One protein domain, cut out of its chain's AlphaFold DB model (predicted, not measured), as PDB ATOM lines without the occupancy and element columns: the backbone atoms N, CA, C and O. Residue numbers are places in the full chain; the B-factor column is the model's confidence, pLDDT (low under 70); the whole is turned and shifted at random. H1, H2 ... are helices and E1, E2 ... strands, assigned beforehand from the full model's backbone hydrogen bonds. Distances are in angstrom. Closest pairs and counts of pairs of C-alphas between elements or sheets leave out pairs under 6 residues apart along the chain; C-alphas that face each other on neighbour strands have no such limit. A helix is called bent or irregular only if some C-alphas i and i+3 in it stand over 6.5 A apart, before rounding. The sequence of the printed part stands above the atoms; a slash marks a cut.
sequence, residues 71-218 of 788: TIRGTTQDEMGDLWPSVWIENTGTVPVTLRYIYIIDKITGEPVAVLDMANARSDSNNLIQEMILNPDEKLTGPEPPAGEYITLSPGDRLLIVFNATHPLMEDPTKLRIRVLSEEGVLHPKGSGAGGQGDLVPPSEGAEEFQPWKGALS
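This is residues 71 to 218 of the 788 residues of an uncharacterized protein of Aeropyrum pernix (UniProt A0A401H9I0). With little regular structure, antiparallel sheets E1-E2-E7-E5 and branched E3 with E4, E6 and E8 form a partly face-to-face sandwich, H1 on the first. The printed part has 148 residues, 55 in named elements, mostly strand, in order E1 H1 E2 to E8. It is compact, radius of gyration of the C-alphas 14.3 A, spans 37 by 34 by 26 A.

From E1, residues 71 to 74, N 73 is 2.9 A from O 88 of E2, residues 86 to 91. H1, residues 77 to 83, is irregular, C-alphas 79 and 82 being 9.6 A apart, with 1 of 3 O i to N i+4 and 1 of 4 O i to N i+3 pairs within hydrogen-bond range. N 103 of E3, residues 97 to 106, is 2.8 A from O 179 of E8, residues 176 to 182.

Find C-alpha 71 at (115.047, 134.486, 121.076) and C-alpha 182 at (104.726, 134.093, 113.455). E3 is 25.0 A long; E4 is residues 112 to 117, E5 129 to 134, E6 151 to 153, E7 158 to 163.

The printed part has no cut; link E5 to E6 is long, and 53 residues have pLDDT under 70.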
ATOM      1  N   THR A  71     114.600 134.042 119.760       80.56
ATOM      2  CA  THR A  71     115.047 134.486 121.076       80.56
ATOM      3  C   THR A  71     114.521 135.890 121.339       80.56
ATOM      4  O   THR A  71     114.821 136.820 120.598       80.56
ATOM      5  N   ILE A  72     113.733 136.044 122.405       83.75
ATOM      6  CA  ILE A  72     113.136 137.324 122.801       83.75
ATOM      7  C   ILE A  72     113.695 137.715 124.166       83.75
ATOM      8  O   ILE A  72     113.542 136.965 125.133       83.75
ATOM      9  N   ARG A  73     114.346 138.874 124.256       84.19
ATOM     10  CA  ARG A  73     115.039 139.330 125.467       84.19
ATOM     11  C   ARG A  73     114.801 140.822 125.694       84.19
ATOM     12  O   ARG A  73     115.177 141.637 124.860       84.19
ATOM     13  N   GLY A  74     114.219 141.183 126.836       83.81
ATOM     14  CA  GLY A  74     114.137 142.573 127.282       83.81
ATOM     15  C   GLY A  74     115.488 143.161 127.690       83.81
ATOM     16  O   GLY A  74     116.504 142.465 127.769       83.81
ATOM     17  N   THR A  75     115.501 144.454 127.984       83.69
ATOM     18  CA  THR A  75     116.723 145.207 128.295       83.69
ATOM     19  C   THR A  75     116.661 145.850 129.675       83.69
ATOM     20  O   THR A  75     115.587 146.070 130.246       83.69
ATOM     21  N   THR A  76     117.827 146.148 130.248       83.75
ATOM     22  CA  THR A  76     117.910 146.949 131.476       83.75
ATOM     23  C   THR A  76     118.110 148.426 131.141       83.75
ATOM     24  O   THR A  76     118.632 148.777 130.081       83.75
ATOM     25  N   GLN A  77     117.717 149.314 132.059       84.31
ATOM     26  CA  GLN A  77     117.933 150.752 131.884       84.31
ATOM     27  C   GLN A  77     119.429 151.096 131.776       84.31
ATOM     28  O   GLN A  77     119.802 151.965 130.993       84.31
ATOM     29  N   ASP A  78     120.290 150.371 132.498       82.25
ATOM     30  CA  ASP A  78     121.748 150.529 132.421       82.25
ATOM     31  C   ASP A  78     122.317 150.138 131.043       82.25
ATOM     32  O   ASP A  78     123.325 150.697 130.615       82.25
ATOM     33  N   GLU A  79     121.687 149.180 130.351       80.62
ATOM     34  CA  GLU A  79     122.105 148.698 129.028       80.62
ATOM     35  C   GLU A  79     121.717 149.675 127.910       80.62
ATOM     36  O   GLU A  79     122.512 149.903 127.000       80.62
ATOM     37  N   MET A  80     120.517 150.263 127.980       85.94
ATOM     38  CA  MET A  80     119.921 151.001 126.855       85.94
ATOM     39  C   MET A  80     119.771 152.511 127.077       85.94
ATOM     40  O   MET A  80     119.517 153.240 126.117       85.94
ATOM     41  N   GLY A  81     119.939 153.012 128.306       86.19
ATOM     42  CA  GLY A  81     119.831 154.439 128.617       86.19
ATOM     43  C   GLY A  81     118.480 155.030 128.198       86.19
ATOM     44  O   GLY A  81     117.439 154.609 128.694       86.19
ATOM     45  N   ASP A  82     118.505 155.991 127.270       84.75
ATOM     46  CA  ASP A  82     117.308 156.672 126.750       84.75
ATOM     47  C   ASP A  82     116.454 155.789 125.812       84.75
ATOM     48  O   ASP A  82     115.318 156.144 125.508       84.75
ATOM     49  N   LEU A  83     116.975 154.638 125.362       85.69
ATOM     50  CA  LEU A  83     116.259 153.648 124.538       85.69
ATOM     51  C   LEU A  83     115.582 152.557 125.389       85.69
ATOM     52  O   LEU A  83     115.277 151.463 124.906       85.69
ATOM     53  N   TRP A  84     115.397 152.817 126.682       89.00
ATOM     54  CA  TRP A  84     114.675 151.948 127.601       89.00
ATOM     55  C   TRP A  84     113.257 152.496 127.862       89.00
ATOM     56  O   TRP A  84     113.125 153.703 128.081       89.00
ATOM     57  N   PRO A  85     112.205 151.650 127.912       91.44
ATOM     58  CA  PRO A  85     112.221 150.185 127.820       91.44
ATOM     59  C   PRO A  85     112.257 149.654 126.378       91.44
ATOM     60  O   PRO A  85     111.618 150.198 125.483       91.44
ATOM     61  N   SER A  86     112.976 148.551 126.150       90.19
ATOM     62  CA  SER A  86     113.096 147.935 124.818       90.19
ATOM     63  C   SER A  86     113.278 146.419 124.856       90.19
ATOM     64  O   SER A  86     113.649 145.845 125.884       90.19
ATOM     65  N   VAL A  87     113.015 145.767 123.721       91.38
ATOM     66  CA  VAL A  87     113.140 144.315 123.544       91.38
ATOM     67  C   VAL A  87     113.924 143.961 122.284       91.38
ATOM     68  O   VAL A  87     113.737 144.559 121.224       91.38
ATOM     69  N   TRP A  88     114.765 142.942 122.409       86.69
ATOM     70  CA  TRP A  88     115.442 142.263 121.314       86.69
ATOM     71  C   TRP A  88     114.655 141.038 120.874       86.69
ATOM     72  O   TRP A  88     114.280 140.212 121.708       86.69
ATOM     73  N   ILE A  89     114.457 140.898 119.568       90.12
ATOM     74  CA  ILE A  89     113.907 139.706 118.924       90.12
ATOM     75  C   ILE A  89     114.941 139.232 117.906       90.12
ATOM     76  O   ILE A  89     115.234 139.936 116.947       90.12
ATOM     77  N   GLU A  90     115.511 138.054 118.115       85.94
ATOM     78  CA  GLU A  90     116.526 137.463 117.241       85.94
ATOM     79  C   GLU A  90     116.020 136.140 116.679       85.94
ATOM     80  O   GLU A  90     115.534 135.298 117.435       85.94
ATOM     81  N   ASN A  91     116.164 135.931 115.370       85.88
ATOM     82  CA  ASN A  91     115.923 134.620 114.784       85.88
ATOM     83  C   ASN A  91     117.146 133.723 115.003       85.88
ATOM     84  O   ASN A  91     118.155 133.833 114.307       85.88
ATOM     85  N   THR A  92     117.042 132.827 115.981       77.75
ATOM     86  CA  THR A  92     118.059 131.821 116.315       77.75
ATOM     87  C   THR A  92     117.805 130.471 115.640       77.75
ATOM     88  O   THR A  92     118.547 129.517 115.878       77.75
ATOM     89  N   GLY A  93     116.750 130.372 114.830       75.94
ATOM     90  CA  GLY A  93     116.356 129.168 114.109       75.94
ATOM     91  C   GLY A  93     117.146 128.948 112.823       75.94
ATOM     92  O   GLY A  93     118.166 129.582 112.559       75.94
ATOM     93  N   THR A  94     116.661 128.012 112.006       75.25
ATOM     94  CA  THR A  94     117.306 127.642 110.726       75.25
ATOM     95  C   THR A  94     116.501 128.054 109.494       75.25
ATOM     96  O   THR A  94     116.972 127.886 108.369       75.25
ATOM     97  N   VAL A  95     115.315 128.631 109.698       74.75
ATOM     98  CA  VAL A  95     114.407 129.117 108.651       74.75
ATOM     99  C   VAL A  95     114.023 130.579 108.915       74.75
ATOM    100  O   VAL A  95     114.071 131.013 110.069       74.75
ATOM    101  N   PRO A  96     113.681 131.366 107.880       82.38
ATOM    102  CA  PRO A  96     113.139 132.709 108.068       82.38
ATOM    103  C   PRO A  96     111.830 132.676 108.866       82.38
ATOM    104  O   PRO A  96     111.045 131.751 108.695       82.38
ATOM    105  N   VAL A  97     111.597 133.693 109.697       77.06
ATOM    106  CA  VAL A  97     110.381 133.824 110.513       77.06
ATOM    107  C   VAL A  97     109.735 135.174 110.236       77.06
ATOM    108  O   VAL A  97     110.338 136.220 110.492       77.06
ATOM    109  N   THR A  98     108.505 135.165 109.728       83.31
ATOM    110  CA  THR A  98     107.703 136.382 109.541       83.31
ATOM    111  C   THR A  98     106.938 136.698 110.819       83.31
ATOM    112  O   THR A  98     106.110 135.906 111.262       83.31
ATOM    113  N   LEU A  99     107.205 137.852 111.430       80.69
ATOM    114  CA  LEU A  99     106.558 138.310 112.657       80.69
ATOM    115  C   LEU A  99     105.193 138.906 112.314       80.69
ATOM    116  O   LEU A  99     105.120 139.893 111.579       80.69
ATOM    117  N   ARG A 100     104.122 138.337 112.872       69.44
ATOM    118  CA  ARG A 100     102.752 138.760 112.580       69.44
ATOM    119  C   ARG A 100     102.161 139.625 113.682       69.44
ATOM    120  O   ARG A 100     101.744 140.749 113.421       69.44
ATOM    121  N   TYR A 101     102.193 139.126 114.915       64.81
ATOM    122  CA  TYR A 101     101.696 139.860 116.076       64.81
ATOM    123  C   TYR A 101     102.690 139.845 117.224       64.81
ATOM    124  O   TYR A 101     103.360 138.842 117.467       64.81
ATOM    125  N   ILE A 102     102.732 140.942 117.972       76.69
ATOM    126  CA  ILE A 102     103.416 141.025 119.259       76.69
ATOM    127  C   ILE A 102     102.381 141.250 120.355       76.69
ATOM    128  O   ILE A 102     101.608 142.202 120.310       76.69
ATOM    129  N   TYR A 103     102.396 140.386 121.363       67.94
ATOM    130  CA  TYR A 103     101.559 140.487 122.551       67.94
ATOM    131  C   TYR A 103     102.384 141.030 123.705       67.94
ATOM    132  O   TYR A 103     103.433 140.473 124.025       67.94
ATOM    133  N   ILE A 104     101.880 142.072 124.358       75.94
ATOM    134  CA  ILE A 104     102.404 142.574 125.628       75.94
ATOM    135  C   ILE A 104     101.479 142.057 126.722       75.94
ATOM    136  O   ILE A 104     100.267 142.242 126.651       75.94
ATOM    137  N   ILE A 105     102.044 141.379 127.712       67.06
ATOM    138  CA  ILE A 105     101.338 140.576 128.709       67.06
ATOM    139  C   ILE A 105     101.719 141.061 130.101       67.06
ATOM    140  O   ILE A 105     102.904 141.233 130.388       67.06
ATOM    141  N   ASP A 106     100.730 141.226 130.972       66.50
ATOM    142  CA  ASP A 106     100.958 141.452 132.396       66.50
ATOM    143  C   ASP A 106     101.408 140.141 133.064       66.50
ATOM    144  O   ASP A 106     100.752 139.105 132.966       66.50
ATOM    145  N   LYS A 107     102.563 140.166 133.729       68.44
ATOM    146  CA  LYS A 107     103.198 139.000 134.363       68.44
ATOM    147  C   LYS A 107     102.440 138.491 135.592       68.44
ATOM    148  O   LYS A 107     102.608 137.329 135.955       68.44
ATOM    149  N   ILE A 108     101.651 139.344 136.246       62.34
ATOM    150  CA  ILE A 108     100.877 139.017 137.447       62.34
ATOM    151  C   ILE A 108      99.559 138.363 137.038       62.34
ATOM    152  O   ILE A 108      99.204 137.302 137.553       62.34
ATOM    153  N   THR A 109      98.819 138.984 136.117       51.38
ATOM    154  CA  THR A 109      97.514 138.461 135.688       51.38
ATOM    155  C   THR A 109      97.652 137.377 134.628       51.38
ATOM    156  O   THR A 109      96.815 136.477 134.592       51.38
ATOM    157  N   GLY A 110      98.700 137.426 133.806       50.44
ATOM    158  CA  GLY A 110      98.876 136.609 132.611       50.44
ATOM    159  C   GLY A 110      98.108 137.144 131.398       50.44
ATOM    160  O   GLY A 110      98.201 136.556 130.329       50.44
ATOM    161  N   GLU A 111      97.346 138.230 131.505       49.41
ATOM    162  CA  GLU A 111      96.488 138.723 130.418       49.41
ATOM    163  C   GLU A 111      97.249 139.644 129.441       49.41
ATOM    164  O   GLU A 111      98.147 140.380 129.858       49.41
ATOM    165  N   PRO A 112      96.928 139.623 128.131       52.66
ATOM    166  CA  PRO A 112      97.485 140.549 127.160       52.66
ATOM    167  C   PRO A 112      96.910 141.943 127.413       52.66
ATOM    168  O   PRO A 112      95.705 142.161 127.327       52.66
ATOM    169  N   VAL A 113      97.790 142.895 127.696       64.25
ATOM    170  CA  VAL A 113      97.445 144.307 127.893       64.25
ATOM    171  C   VAL A 113      97.523 145.108 126.593       64.25
ATOM    172  O   VAL A 113      96.939 146.185 126.502       64.25
ATOM    173  N   ALA A 114      98.222 144.588 125.577       65.81
ATOM    174  CA  ALA A 114      98.226 145.134 124.222       65.81
ATOM    175  C   ALA A 114      98.589 144.069 123.176       65.81
ATOM    176  O   ALA A 114      99.343 143.132 123.459       65.81
ATOM    177  N   VAL A 115      98.082 144.254 121.955       68.56
ATOM    178  CA  VAL A 115      98.411 143.448 120.772       68.56
ATOM    179  C   VAL A 115      98.836 144.387 119.653       68.56
ATOM    180  O   VAL A 115      98.146 145.360 119.354       68.56
ATOM    181  N   LEU A 116      99.983 144.102 119.054       70.31
ATOM    182  CA  LEU A 116     100.587 144.896 117.999       70.31
ATOM    183  C   LEU A 116     100.629 144.079 116.716       70.31
ATOM    184  O   LEU A 116     101.309 143.058 116.657       70.31
ATOM    185  N   ASP A 117      99.915 144.542 115.695       74.19
ATOM    186  CA  ASP A 117     100.043 144.036 114.331       74.19
ATOM    187  C   ASP A 117     101.338 144.562 113.704       74.19
ATOM    188  O   ASP A 117     101.526 145.771 113.527       74.19
ATOM    189  N   MET A 118     102.239 143.648 113.362       78.00
ATOM    190  CA  MET A 118     103.574 143.981 112.878       78.00
ATOM    191  C   MET A 118     103.600 144.532 111.454       78.00
ATOM    192  O   MET A 118     104.599 145.159 111.089       78.00
ATOM    193  N   ALA A 119     102.513 144.400 110.686       75.06
ATOM    194  CA  ALA A 119     102.371 145.114 109.418       75.06
ATOM    195  C   ALA A 119     102.291 146.638 109.629       75.06
ATOM    196  O   ALA A 119     102.748 147.417 108.791       75.06
ATOM    197  N   ASN A 120     101.756 147.069 110.777       73.56
ATOM    198  CA  ASN A 120     101.387 148.462 111.031       73.56
ATOM    199  C   ASN A 120     102.140 149.111 112.204       73.56
ATOM    200  O   ASN A 120     102.183 150.336 112.297       73.56
ATOM    201  N   ALA A 121     102.737 148.337 113.109       74.12
ATOM    202  CA  ALA A 121     103.387 148.843 114.317       74.12
ATOM    203  C   ALA A 121     104.756 149.498 114.019       74.12
ATOM    204  O   ALA A 121     105.734 148.797 113.771       74.12
ATOM    205  N   ARG A 122     104.837 150.834 114.036       80.56
ATOM    206  CA  ARG A 122     106.030 151.651 113.721       80.56
ATOM    207  C   ARG A 122     106.112 152.867 114.655       80.56
ATOM    208  O   ARG A 122     105.162 153.129 115.391       80.56
ATOM    209  N   SER A 123     107.217 153.607 114.581       75.38
ATOM    210  CA  SER A 123     107.598 154.717 115.481       75.38
ATOM    211  C   SER A 123     106.553 155.845 115.620       75.38
ATOM    212  O   SER A 123     106.544 156.560 116.616       75.38
ATOM    213  N   ASP A 124     105.618 155.961 114.665       67.12
ATOM    214  CA  ASP A 124     104.579 157.004 114.629       67.12
ATOM    215  C   ASP A 124     103.130 156.471 114.608       67.12
ATOM    216  O   ASP A 124     102.180 157.257 114.586       67.12
ATOM    217  N   SER A 125     102.912 155.149 114.570       60.44
ATOM    218  CA  SER A 125     101.584 154.601 114.239       60.44
ATOM    219  C   SER A 125     100.676 154.332 115.439       60.44
ATOM    220  O   SER A 125      99.456 154.343 115.284       60.44
ATOM    221  N   ASN A 126     101.232 154.096 116.631       63.72
ATOM    222  CA  ASN A 126     100.444 153.637 117.783       63.72
ATOM    223  C   ASN A 126     100.787 154.299 119.129       63.72
ATOM    224  O   ASN A 126     100.270 153.857 120.153       63.72
ATOM    225  N   ASN A 127     101.634 155.338 119.158       77.25
ATOM    226  CA  ASN A 127     102.162 156.020 120.360       77.25
ATOM    227  C   ASN A 127     102.875 155.123 121.402       77.25
ATOM    228  O   ASN A 127     103.461 155.656 122.347       77.25
ATOM    229  N   LEU A 128     102.822 153.796 121.257       83.38
ATOM    230  CA  LEU A 128     103.396 152.800 122.159       83.38
ATOM    231  C   LEU A 128     104.816 152.415 121.736       83.38
ATOM    232  O   LEU A 128     105.669 152.213 122.597       83.38
ATOM    233  N   ILE A 129     105.074 152.332 120.431       87.06
ATOM    234  CA  ILE A 129     106.415 152.154 119.872       87.06
ATOM    235  C   ILE A 129     107.019 153.532 119.635       87.06
ATOM    236  O   ILE A 129     106.427 154.356 118.949       87.06
ATOM    237  N   GLN A 130     108.191 153.767 120.218       88.56
ATOM    238  CA  GLN A 130     108.993 154.959 119.972       88.56
ATOM    239  C   GLN A 130     109.921 154.763 118.775       88.56
ATOM    240  O   GLN A 130     110.086 155.688 117.991       88.56
ATOM    241  N   GLU A 131     110.546 153.589 118.660       89.75
ATOM    242  CA  GLU A 131     111.465 153.283 117.564       89.75
ATOM    243  C   GLU A 131     111.487 151.780 117.266       89.75
ATOM    244  O   GLU A 131     111.333 150.951 118.167       89.75
ATOM    245  N   MET A 132     111.693 151.412 116.002       90.50
ATOM    246  CA  MET A 132     111.902 150.027 115.589       90.50
ATOM    247  C   MET A 132     113.091 149.937 114.637       90.50
ATOM    248  O   MET A 132     113.109 150.585 113.596       90.50
ATOM    249  N   ILE A 133     114.079 149.115 114.986       91.38
ATOM    250  CA  ILE A 133     115.374 149.088 114.305       91.38
ATOM    251  C   ILE A 133     115.707 147.655 113.904       91.38
ATOM    252  O   ILE A 133     115.884 146.783 114.757       91.38
ATOM    253  N   LEU A 134     115.797 147.404 112.598       91.00
ATOM    254  CA  LEU A 134     116.203 146.112 112.049       91.00
ATOM    255  C   LEU A 134     117.728 146.049 111.928       91.00
ATOM    256  O   LEU A 134     118.350 146.965 111.400       91.00
ATOM    257  N   ASN A 135     118.320 144.948 112.386       90.00
ATOM    258  CA  ASN A 135     119.760 144.684 112.396       90.00
ATOM    259  C   ASN A 135     120.596 145.888 112.879       90.00
ATOM    260  O   ASN A 135     121.468 146.362 112.144       90.00
ATOM    261  N   PRO A 136     120.326 146.404 114.095       87.19
ATOM    262  CA  PRO A 136     121.027 147.564 114.634       87.19
ATOM    263  C   PRO A 136     122.537 147.326 114.753       87.19
ATOM    264  O   PRO A 136     122.991 146.241 115.128       87.19
ATOM    265  N   ASP A 137     123.310 148.367 114.453       84.62
ATOM    266  CA  ASP A 137     124.766 148.374 114.566       84.62
ATOM    267  C   ASP A 137     125.251 148.596 116.014       84.62
ATOM    268  O   ASP A 137     124.465 148.718 116.953       84.62
ATOM    269  N   GLU A 138     126.571 148.682 116.221       81.44
ATOM    270  CA  GLU A 138     127.166 148.932 117.548       81.44
ATOM    271  C   GLU A 138     126.718 150.260 118.188       81.44
ATOM    272  O   GLU A 138     126.924 150.469 119.384       81.44
ATOM    273  N   LYS A 139     126.126 151.172 117.408       82.75
ATOM    274  CA  LYS A 139     125.568 152.442 117.885       82.75
ATOM    275  C   LYS A 139     124.053 152.389 118.073       82.75
ATOM    276  O   LYS A 139     123.464 153.434 118.330       82.75
ATOM    277  N   LEU A 140     123.451 151.203 117.960       84.00
ATOM    278  CA  LEU A 140     122.009 150.974 118.023       84.00
ATOM    279  C   LEU A 140     121.246 151.769 116.958       84.00
ATOM    280  O   LEU A 140     120.143 152.240 117.199       84.00
ATOM    281  N   THR A 141     121.841 151.918 115.775       83.31
ATOM    282  CA  THR A 141     121.206 152.548 114.615       83.31
ATOM    283  C   THR A 141     121.015 151.530 113.500       83.31
ATOM    284  O   THR A 141     121.788 150.583 113.367       83.31
ATOM    285  N   GLY A 142     119.987 151.706 112.677       85.62
ATOM    286  CA  GLY A 142     119.678 150.778 111.594       85.62
ATOM    287  C   GLY A 142     118.452 151.216 110.797       85.62
ATOM    288  O   GLY A 142     117.849 152.243 111.112       85.62
ATOM    289  N   PRO A 143     118.103 150.485 109.730       87.81
ATOM    290  CA  PRO A 143     116.878 150.737 108.985       87.81
ATOM    291  C   PRO A 143     115.634 150.443 109.834       87.81
ATOM    292  O   PRO A 143     115.542 149.397 110.479       87.81
ATOM    293  N   GLU A 144     114.648 151.336 109.770       85.56
ATOM    294  CA  GLU A 144     113.292 151.027 110.222       85.56
ATOM    295  C   GLU A 144     112.610 150.106 109.187       85.56
ATOM    296  O   GLU A 144     112.741 150.342 107.978       85.56
ATOM    297  N   PRO A 145     111.895 149.049 109.613       84.06
ATOM    298  CA  PRO A 145     111.174 148.168 108.697       84.06
ATOM    299  C   PRO A 145     110.089 148.914 107.891       84.06
ATOM    300  O   PRO A 145     109.400 149.773 108.447       84.06
ATOM    301  N   PRO A 146     109.858 148.575 106.607       76.38
ATOM    302  CA  PRO A 146     108.852 149.243 105.776       76.38
ATOM    303  C   PRO A 146     107.435 149.071 106.345       76.38
ATOM    304  O   PRO A 146     107.104 148.014 106.875       76.38
ATOM    305  N   ALA A 147     106.593 150.105 106.265       69.81
ATOM    306  CA  ALA A 147     105.207 150.054 106.746       69.81
ATOM    307  C   ALA A 147     104.277 149.329 105.752       69.81
ATOM    308  O   ALA A 147     104.455 149.455 104.543       69.81
ATOM    309  N   GLY A 148     103.257 148.627 106.261       66.56
ATOM    310  CA  GLY A 148     102.264 147.894 105.465       66.56
ATOM    311  C   GLY A 148     102.658 146.455 105.110       66.56
ATOM    312  O   GLY A 148     101.861 145.746 104.500       66.56
ATOM    313  N   GLU A 149     103.851 146.013 105.509       74.94
ATOM    314  CA  GLU A 149     104.359 144.654 105.306       74.94
ATOM    315  C   GLU A 149     104.775 144.038 106.649       74.94
ATOM    316  O   GLU A 149     105.305 144.723 107.533       74.94
ATOM    317  N   TYR A 150     104.531 142.734 106.805       78.12
ATOM    318  CA  TYR A 150     105.030 141.983 107.953       78.12
ATOM    319  C   TYR A 150     106.558 141.885 107.912       78.12
ATOM    320  O   TYR A 150     107.179 141.865 106.850       78.12
ATOM    321  N   ILE A 151     107.178 141.824 109.088       86.88
ATOM    322  CA  ILE A 151     108.636 141.829 109.211       86.88
ATOM    323  C   ILE A 151     109.135 140.392 109.164       86.88
ATOM    324  O   ILE A 151     108.860 139.627 110.083       86.88
ATOM    325  N   THR A 152     109.908 140.028 108.147       89.62
ATOM    326  CA  THR A 152     110.568 138.718 108.083       89.62
ATOM    327  C   THR A 152     112.007 138.815 108.573       89.62
ATOM    328  O   THR A 152     112.803 139.576 108.027       89.62
ATOM    329  N   LEU A 153     112.346 138.027 109.595       89.00
ATOM    330  CA  LEU A 153     113.708 137.870 110.103       89.00
ATOM    331  C   LEU A 153     114.329 136.610 109.505       89.00
ATOM    332  O   LEU A 153     113.843 135.504 109.747       89.00
ATOM    333  N   SER A 154     115.417 136.746 108.753       90.62
ATOM    334  CA  SER A 154     116.220 135.598 108.311       90.62
ATOM    335  C   SER A 154     116.999 135.007 109.493       90.62
ATOM    336  O   SER A 154     117.201 135.703 110.487       90.62
ATOM    337  N   PRO A 155     117.479 133.752 109.418       87.81
ATOM    338  CA  PRO A 155     118.355 133.197 110.449       87.81
ATOM    339  C   PRO A 155     119.543 134.124 110.754       87.81
ATOM    340  O   PRO A 155     120.328 134.444 109.859       87.81
ATOM    341  N   GLY A 156     119.665 134.554 112.012       79.94
ATOM    342  CA  GLY A 156     120.673 135.505 112.489       79.94
ATOM    343  C   GLY A 156     120.273 136.986 112.446       79.94
ATOM    344  O   GLY A 156     120.994 137.803 113.021       79.94
ATOM    345  N   ASP A 157     119.149 137.347 111.816       89.94
ATOM    346  CA  ASP A 157     118.622 138.714 111.859       89.94
ATOM    347  C   ASP A 157     118.063 139.050 113.250       89.94
ATOM    348  O   ASP A 157     117.555 138.194 113.984       89.94
ATOM    349  N   ARG A 158     118.141 140.335 113.599       89.88
ATOM    350  CA  ARG A 158     117.741 140.892 114.891       89.88
ATOM    351  C   ARG A 158     116.857 142.108 114.697       89.88
ATOM    352  O   ARG A 158     117.135 142.962 113.864       89.88
ATOM    353  N   LEU A 159     115.835 142.231 115.524       93.12
ATOM    354  CA  LEU A 159     114.956 143.385 115.604       93.12
ATOM    355  C   LEU A 159     115.024 143.958 117.017       93.12
ATOM    356  O   LEU A 159     114.850 143.230 117.995       93.12
ATOM    357  N   LEU A 160     115.255 145.262 117.115       92.69
ATOM    358  CA  LEU A 160     115.124 146.023 118.348       92.69
ATOM    359  C   LEU A 160     113.829 146.831 118.289       92.69
ATOM    360  O   LEU A 160     113.604 147.577 117.337       92.69
ATOM    361  N   ILE A 161     112.993 146.696 119.314       92.56
ATOM    362  CA  ILE A 161     111.783 147.504 119.475       92.56
ATOM    363  C   ILE A 161     111.936 148.335 120.742       92.56
ATOM    364  O   ILE A 161     112.101 147.785 121.832       92.56
ATOM    365  N   VAL A 162     111.878 149.653 120.587       92.25
ATOM    366  CA  VAL A 162     111.944 150.639 121.665       92.25
ATOM    367  C   VAL A 162     110.537 151.138 121.945       92.25
ATOM    368  O   VAL A 162     109.847 151.640 121.055       92.25
ATOM    369  N   PHE A 163     110.098 150.990 123.189       91.12
ATOM    370  CA  PHE A 163     108.783 151.428 123.623       91.12
ATOM    371  C   PHE A 163     108.846 152.843 124.181       91.12
ATOM    372  O   PHE A 163     109.811 153.240 124.831       91.12
ATOM    373  N   ASN A 164     107.779 153.602 123.964       89.50
ATOM    374  CA  ASN A 164     107.660 154.947 124.494       89.50
ATOM    375  C   ASN A 164     107.501 154.899 126.020       89.50
ATOM    376  O   ASN A 164     106.435 154.546 126.529       89.50
ATOM    377  N   ALA A 165     108.539 155.315 126.747       86.44
ATOM    378  CA  ALA A 165     108.566 155.325 128.212       86.44
ATOM    379  C   ALA A 165     107.477 156.204 128.857       86.44
ATOM    380  O   ALA A 165     107.180 156.056 130.039       86.44
ATOM    381  N   THR A 166     106.872 157.128 128.101       85.38
ATOM    382  CA  THR A 166     105.768 157.974 128.591       85.38
ATOM    383  C   THR A 166     104.387 157.340 128.419       85.38
ATOM    384  O   THR A 166     103.397 157.884 128.909       85.38
ATOM    385  N   HIS A 167     104.292 156.200 127.725       85.81
ATOM    386  CA  HIS A 167     103.027 155.504 127.522       85.81
ATOM    387  C   HIS A 167     102.540 154.865 128.840       85.81
ATOM    388  O   HIS A 167     103.349 154.236 129.519       85.81
ATOM    389  N   PRO A 168     101.236 154.923 129.196       82.19
ATOM    390  CA  PRO A 168     100.726 154.381 130.465       82.19
ATOM    391  C   PRO A 168     101.072 152.907 130.718       82.19
ATOM    392  O   PRO A 168     101.376 152.520 131.839       82.19
ATOM    393  N   LEU A 169     101.073 152.081 129.665       80.69
ATOM    394  CA  LEU A 169     101.488 150.673 129.760       80.69
ATOM    395  C   LEU A 169     102.962 150.504 130.166       80.69
ATOM    396  O   LEU A 169     103.309 149.489 130.750       80.69
ATOM    397  N   MET A 170     103.823 151.478 129.872       86.69
ATOM    398  CA  MET A 170     105.268 151.419 130.117       86.69
ATOM    399  C   MET A 170     105.681 152.107 131.427       86.69
ATOM    400  O   MET A 170     106.871 152.275 131.669       86.69
ATOM    401  N   GLU A 171     104.722 152.480 132.287       83.94
ATOM    402  CA  GLU A 171     105.000 153.073 133.605       83.94
ATOM    403  C   GLU A 171     105.769 152.100 134.520       83.94
ATOM    404  O   GLU A 171     106.637 152.519 135.285       83.94
ATOM    405  N   ASP A 172     105.489 150.795 134.409       84.12
ATOM    406  CA  ASP A 172     106.198 149.734 135.131       84.12
ATOM    407  C   ASP A 172     106.488 148.523 134.218       84.12
ATOM    408  O   ASP A 172     105.777 147.512 134.253       84.12
ATOM    409  N   PRO A 173     107.549 148.584 133.393       84.12
ATOM    410  CA  PRO A 173     107.870 147.530 132.432       84.12
ATOM    411  C   PRO A 173     108.343 146.233 133.105       84.12
ATOM    412  O   PRO A 173     108.378 145.187 132.459       84.12
ATOM    413  N   THR A 174     108.670 146.253 134.405       83.44
ATOM    414  CA  THR A 174     109.087 145.049 135.149       83.44
ATOM    415  C   THR A 174     107.959 144.026 135.298       83.44
ATOM    416  O   THR A 174     108.214 142.824 135.427       83.44
ATOM    417  N   LYS A 175     106.708 144.499 135.209       82.62
ATOM    418  CA  LYS A 175     105.489 143.688 135.214       82.62
ATOM    419  C   LYS A 175     105.110 143.147 133.843       82.62
ATOM    420  O   LYS A 175     104.113 142.444 133.754       82.62
ATOM    421  N   LEU A 176     105.866 143.443 132.787       78.75
ATOM    422  CA  LEU A 176     105.474 143.105 131.423       78.75
ATOM    423  C   LEU A 176     106.349 142.023 130.786       78.75
ATOM    424  O   LEU A 176     107.555 141.920 131.026       78.75
ATOM    425  N   ARG A 177     105.714 141.227 129.928       81.44
ATOM    426  CA  ARG A 177     106.320 140.205 129.075       81.44
ATOM    427  C   ARG A 177     105.826 140.352 127.644       81.44
ATOM    428  O   ARG A 177     104.726 140.825 127.398       81.44
ATOM    429  N   ILE A 178     106.637 139.887 126.711       79.75
ATOM    430  CA  ILE A 178     106.398 139.883 125.285       79.75
ATOM    431  C   ILE A 178     106.323 138.447 124.761       79.75
ATOM    432  O   ILE A 178     107.127 137.578 125.119       79.75
ATOM    433  N   ARG A 179     105.338 138.217 123.893       73.69
ATOM    434  CA  ARG A 179     105.223 137.036 123.032       73.69
ATOM    435  C   ARG A 179     105.070 137.475 121.584       73.69
ATOM    436  O   ARG A 179     104.506 138.533 121.323       73.69
ATOM    437  N   VAL A 180     105.557 136.662 120.656       72.75
ATOM    438  CA  VAL A 180     105.498 136.951 119.218       72.75
ATOM    439  C   VAL A 180     104.823 135.790 118.506       72.75
ATOM    440  O   VAL A 180     105.243 134.658 118.699       72.75
ATOM    441  N   LEU A 181     103.799 136.054 117.697       65.19
ATOM    442  CA  LEU A 181     103.177 135.056 116.824       65.19
ATOM    443  C   LEU A 181     103.727 135.209 115.406       65.19
ATOM    444  O   LEU A 181     103.663 136.308 114.845       65.19
ATOM    445  N   SER A 182     104.265 134.127 114.843       65.94
ATOM    446  CA  SER A 182     104.726 134.093 113.455       65.94
ATOM    447  C   SER A 182     103.564 133.941 112.465       65.94
ATOM    448  O   SER A 182     102.443 133.584 112.833       65.94
ATOM    449  N   GLU A 183     103.818 134.224 111.187       62.66
ATOM    450  CA  GLU A 183     102.876 133.978 110.085       62.66
ATOM    451  C   GLU A 183     102.479 132.502 109.980       62.66
ATOM    452  O   GLU A 183     101.317 132.186 109.730       62.66
ATOM    453  N   GLU A 184     103.416 131.602 110.277       56.66
ATOM    454  CA  GLU A 184     103.179 130.161 110.321       56.66
ATOM    455  C   GLU A 184     102.424 129.712 111.584       56.66
ATOM    456  O   GLU A 184     102.138 128.529 111.754       56.66
ATOM    457  N   GLY A 185     102.050 130.647 112.460       49.56
ATOM    458  CA  GLY A 185     101.248 130.397 113.651       49.56
ATOM    459  C   GLY A 185     102.059 129.973 114.870       49.56
ATOM    460  O   GLY A 185     101.475 129.626 115.880       49.56
ATOM    461  N   VAL A 186     103.389 130.015 114.847       53.78
ATOM    462  CA  VAL A 186     104.193 129.629 116.012       53.78
ATOM    463  C   VAL A 186     104.256 130.777 117.017       53.78
ATOM    464  O   VAL A 186     104.620 131.903 116.676       53.78
ATOM    465  N   LEU A 187     103.931 130.498 118.283       58.72
ATOM    466  CA  LEU A 187     104.097 131.460 119.368       58.72
ATOM    467  C   LEU A 187     105.487 131.341 120.002       58.72
ATOM    468  O   LEU A 187     105.868 130.300 120.538       58.72
ATOM    469  N   HIS A 188     106.225 132.444 119.994       68.69
ATOM    470  CA  HIS A 188     107.564 132.542 120.540       68.69
ATOM    471  C   HIS A 188     107.620 133.355 121.842       68.69
ATOM    472  O   HIS A 188     106.938 134.378 121.979       68.69
ATOM    473  N   PRO A 189     108.493 132.952 122.783       64.12
ATOM    474  CA  PRO A 189     109.269 131.714 122.763       64.12
ATOM    475  C   PRO A 189     108.410 130.464 122.998       64.12
ATOM    476  O   PRO A 189     107.407 130.524 123.708       64.12
ATOM    477  N   LYS A 190     108.855 129.326 122.446       54.97
ATOM    478  CA  LYS A 190     108.124 128.043 122.397       54.97
ATOM    479  C   LYS A 190     107.921 127.343 123.759       54.97
ATOM    480  O   LYS A 190     107.337 126.267 123.806       54.97
ATOM    481  N   GLY A 191     108.390 127.914 124.873       52.28
ATOM    482  CA  GLY A 191     108.317 127.297 126.205       52.28
ATOM    483  C   GLY A 191     108.093 128.284 127.356       52.28
ATOM    484  O   GLY A 191     108.076 129.510 127.185       52.28
ATOM    485  N   SER A 192     107.946 127.753 128.574       45.50
ATOM    486  CA  SER A 192     107.932 128.534 129.819       45.50
ATOM    487  C   SER A 192     109.354 129.013 130.142       45.50
ATOM    488  O   SER A 192     110.045 128.424 130.965       45.50
ATOM    489  N   GLY A 193     109.795 130.035 129.402       45.94
ATOM    490  CA  GLY A 193     111.095 130.714 129.439       45.94
ATOM    491  C   GLY A 193     112.007 130.386 130.622       45.94
ATOM    492  O   GLY A 193     111.901 130.995 131.685       45.94
ATOM    493  N   ALA A 194     112.971 129.490 130.405       41.66
ATOM    494  CA  ALA A 194     114.142 129.420 131.265       41.66
ATOM    495  C   ALA A 194     114.926 130.741 131.121       41.66
ATOM    496  O   ALA A 194     115.213 131.181 130.011       41.66
ATOM    497  N   GLY A 195     115.237 131.403 132.239       54.12
ATOM    498  CA  GLY A 195     116.105 132.590 132.253       54.12
ATOM    499  C   GLY A 195     115.461 133.934 131.873       54.12
ATOM    500  O   GLY A 195     116.189 134.849 131.504       54.12
ATOM    501  N   GLY A 196     114.132 134.089 131.965       57.19
ATOM    502  CA  GLY A 196     113.469 135.388 131.735       57.19
ATOM    503  C   GLY A 196     113.215 135.734 130.260       57.19
ATOM    504  O   GLY A 196     113.008 136.896 129.919       57.19
ATOM    505  N   GLN A 197     113.224 134.739 129.368       68.06
ATOM    506  CA  GLN A 197     112.935 134.927 127.945       68.06
ATOM    507  C   GLN A 197     111.514 135.477 127.722       68.06
ATOM    508  O   GLN A 197     110.516 134.922 128.198       68.06
ATOM    509  N   GLY A 198     111.431 136.563 126.958       67.81
ATOM    510  CA  GLY A 198     110.214 137.328 126.726       67.81
ATOM    511  C   GLY A 198     109.937 138.408 127.774       67.81
ATOM    512  O   GLY A 198     109.134 139.280 127.489       67.81
ATOM    513  N   ASP A 199     110.562 138.420 128.953       79.00
ATOM    514  CA  ASP A 199     110.330 139.507 129.915       79.00
ATOM    515  C   ASP A 199     110.880 140.829 129.372       79.00
ATOM    516  O   ASP A 199     111.965 140.858 128.786       79.00
ATOM    517  N   LEU A 200     110.140 141.924 129.570       82.69
ATOM    518  CA  LEU A 200     110.548 143.243 129.082       82.69
ATOM    519  C   LEU A 200     111.713 143.824 129.899       82.69
ATOM    520  O   LEU A 200     112.515 144.589 129.371       82.69
ATOM    521  N   VAL A 201     111.847 143.399 131.160       83.38
ATOM    522  CA  VAL A 201     113.010 143.667 132.014       83.38
ATOM    523  C   VAL A 201     113.571 142.330 132.518       83.38
ATOM    524  O   VAL A 201     112.829 141.576 133.156       83.38
ATOM    525  N   PRO A 202     114.854 142.011 132.258       74.06
ATOM    526  CA  PRO A 202     115.480 140.779 132.736       74.06
ATOM    527  C   PRO A 202     115.451 140.667 134.273       74.06
ATOM    528  O   PRO A 202     115.665 141.674 134.953       74.06
ATOM    529  N   PRO A 203     115.231 139.469 134.851       65.44
ATOM    530  CA  PRO A 203     115.154 139.299 136.300       65.44
ATOM    531  C   PRO A 203     116.509 139.548 136.983       65.44
ATOM    532  O   PRO A 203     117.528 138.963 136.615       65.44
ATOM    533  N   SER A 204     116.515 140.385 138.023       54.81
ATOM    534  CA  SER A 204     117.661 140.598 138.913       54.81
ATOM    535  C   SER A 204     117.649 139.544 140.028       54.81
ATOM    536  O   SER A 204     116.923 139.721 140.995       54.81
ATOM    537  N   GLU A 205     118.391 138.443 139.857       45.16
ATOM    538  CA  GLU A 205     118.616 137.336 140.817       45.16
ATOM    539  C   GLU A 205     117.447 136.941 141.754       45.16
ATOM    540  O   GLU A 205     117.166 137.580 142.763       45.16
ATOM    541  N   GLY A 206     116.853 135.776 141.478       46.84
ATOM    542  CA  GLY A 206     115.756 135.187 142.249       46.84
ATOM    543  C   GLY A 206     114.575 134.917 141.328       46.84
ATOM    544  O   GLY A 206     113.870 135.838 140.932       46.84
ATOM    545  N   ALA A 207     114.396 133.662 140.917       39.12
ATOM    546  CA  ALA A 207     113.267 133.279 140.080       39.12
ATOM    547  C   ALA A 207     111.984 133.331 140.925       39.12
ATOM    548  O   ALA A 207     111.752 132.443 141.743       39.12
ATOM    549  N   GLU A 208     111.179 134.380 140.761       41.06
ATOM    550  CA  GLU A 208     109.783 134.350 141.197       41.06
ATOM    551  C   GLU A 208     108.996 133.381 140.303       41.06
ATOM    552  O   GLU A 208     109.221 133.291 139.094       41.06
ATOM    553  N   GLU A 209     108.096 132.612 140.909       36.69
ATOM    554  CA  GLU A 209     107.228 131.664 140.213       36.69
ATOM    555  C   GLU A 209     106.127 132.453 139.474       36.69
ATOM    556  O   GLU A 209     105.296 133.116 140.095       36.69
ATOM    557  N   PHE A 210     106.161 132.456 138.136       43.69
ATOM    558  CA  PHE A 210     105.301 133.305 137.299       43.69
ATOM    559  C   PHE A 210     104.002 132.612 136.863       43.69
ATOM    560  O   PHE A 210     103.978 131.407 136.615       43.69
ATOM    561  N   GLN A 211     102.933 133.396 136.682       34.16
ATOM    562  CA  GLN A 211     101.656 132.912 136.149       34.16
ATOM    563  C   GLN A 211     101.726 132.695 134.619       34.16
ATOM    564  O   GLN A 211     102.332 133.504 133.908       34.16
ATOM    565  N   PRO A 212     101.117 131.621 134.081       37.72
ATOM    566  CA  PRO A 212     101.022 131.395 132.638       37.72
ATOM    567  C   PRO A 212     100.124 132.439 131.948       37.72
ATOM    568  O   PRO A 212      99.228 133.015 132.566       37.72
ATOM    569  N   TRP A 213     100.363 132.671 130.652       35.62
ATOM    570  CA  TRP A 213      99.578 133.579 129.800       35.62
ATOM    571  C   TRP A 213      98.088 133.174 129.726       35.62
ATOM    572  O   TRP A 213      97.754 131.991 129.764       35.62
ATOM    573  N   LYS A 214      97.195 134.166 129.629       31.16
ATOM    574  CA  LYS A 214      95.724 134.075 129.689       31.16
ATOM    575  C   LYS A 214      95.016 134.814 128.540       31.16
ATOM    576  O   LYS A 214      93.822 135.076 128.631       31.16
ATOM    577  N   GLY A 215      95.731 135.202 127.481       29.80
ATOM    578  CA  GLY A 215      95.152 135.941 126.354       29.80
ATOM    579  C   GLY A 215      94.199 135.140 125.483       29.80
ATOM    580  O   GLY A 215      94.414 133.957 125.262       29.80
ATOM    581  N   ALA A 216      93.173 135.827 124.970       26.59
ATOM    582  CA  ALA A 216      92.005 135.288 124.261       26.59
ATOM    583  C   ALA A 216      92.286 134.547 122.934       26.59
ATOM    584  O   ALA A 216      91.355 134.102 122.278       26.59
ATOM    585  N   LEU A 217      93.548 134.401 122.536       32.22
ATOM    586  CA  LEU A 217      93.982 133.635 121.370       32.22
ATOM    587  C   LEU A 217      95.296 132.949 121.732       32.22
ATOM    588  O   LEU A 217      96.365 133.434 121.386       32.22
ATOM    589  N   SER A 218      95.215 131.846 122.471       30.89
ATOM    590  CA  SER A 218      96.348 130.960 122.723       30.89
ATOM    591  C   SER A 218      96.004 129.581 122.187       30.89
ATOM    592  O   SER A 218      95.279 128.838 122.843       30.89
TER     593      SER A 218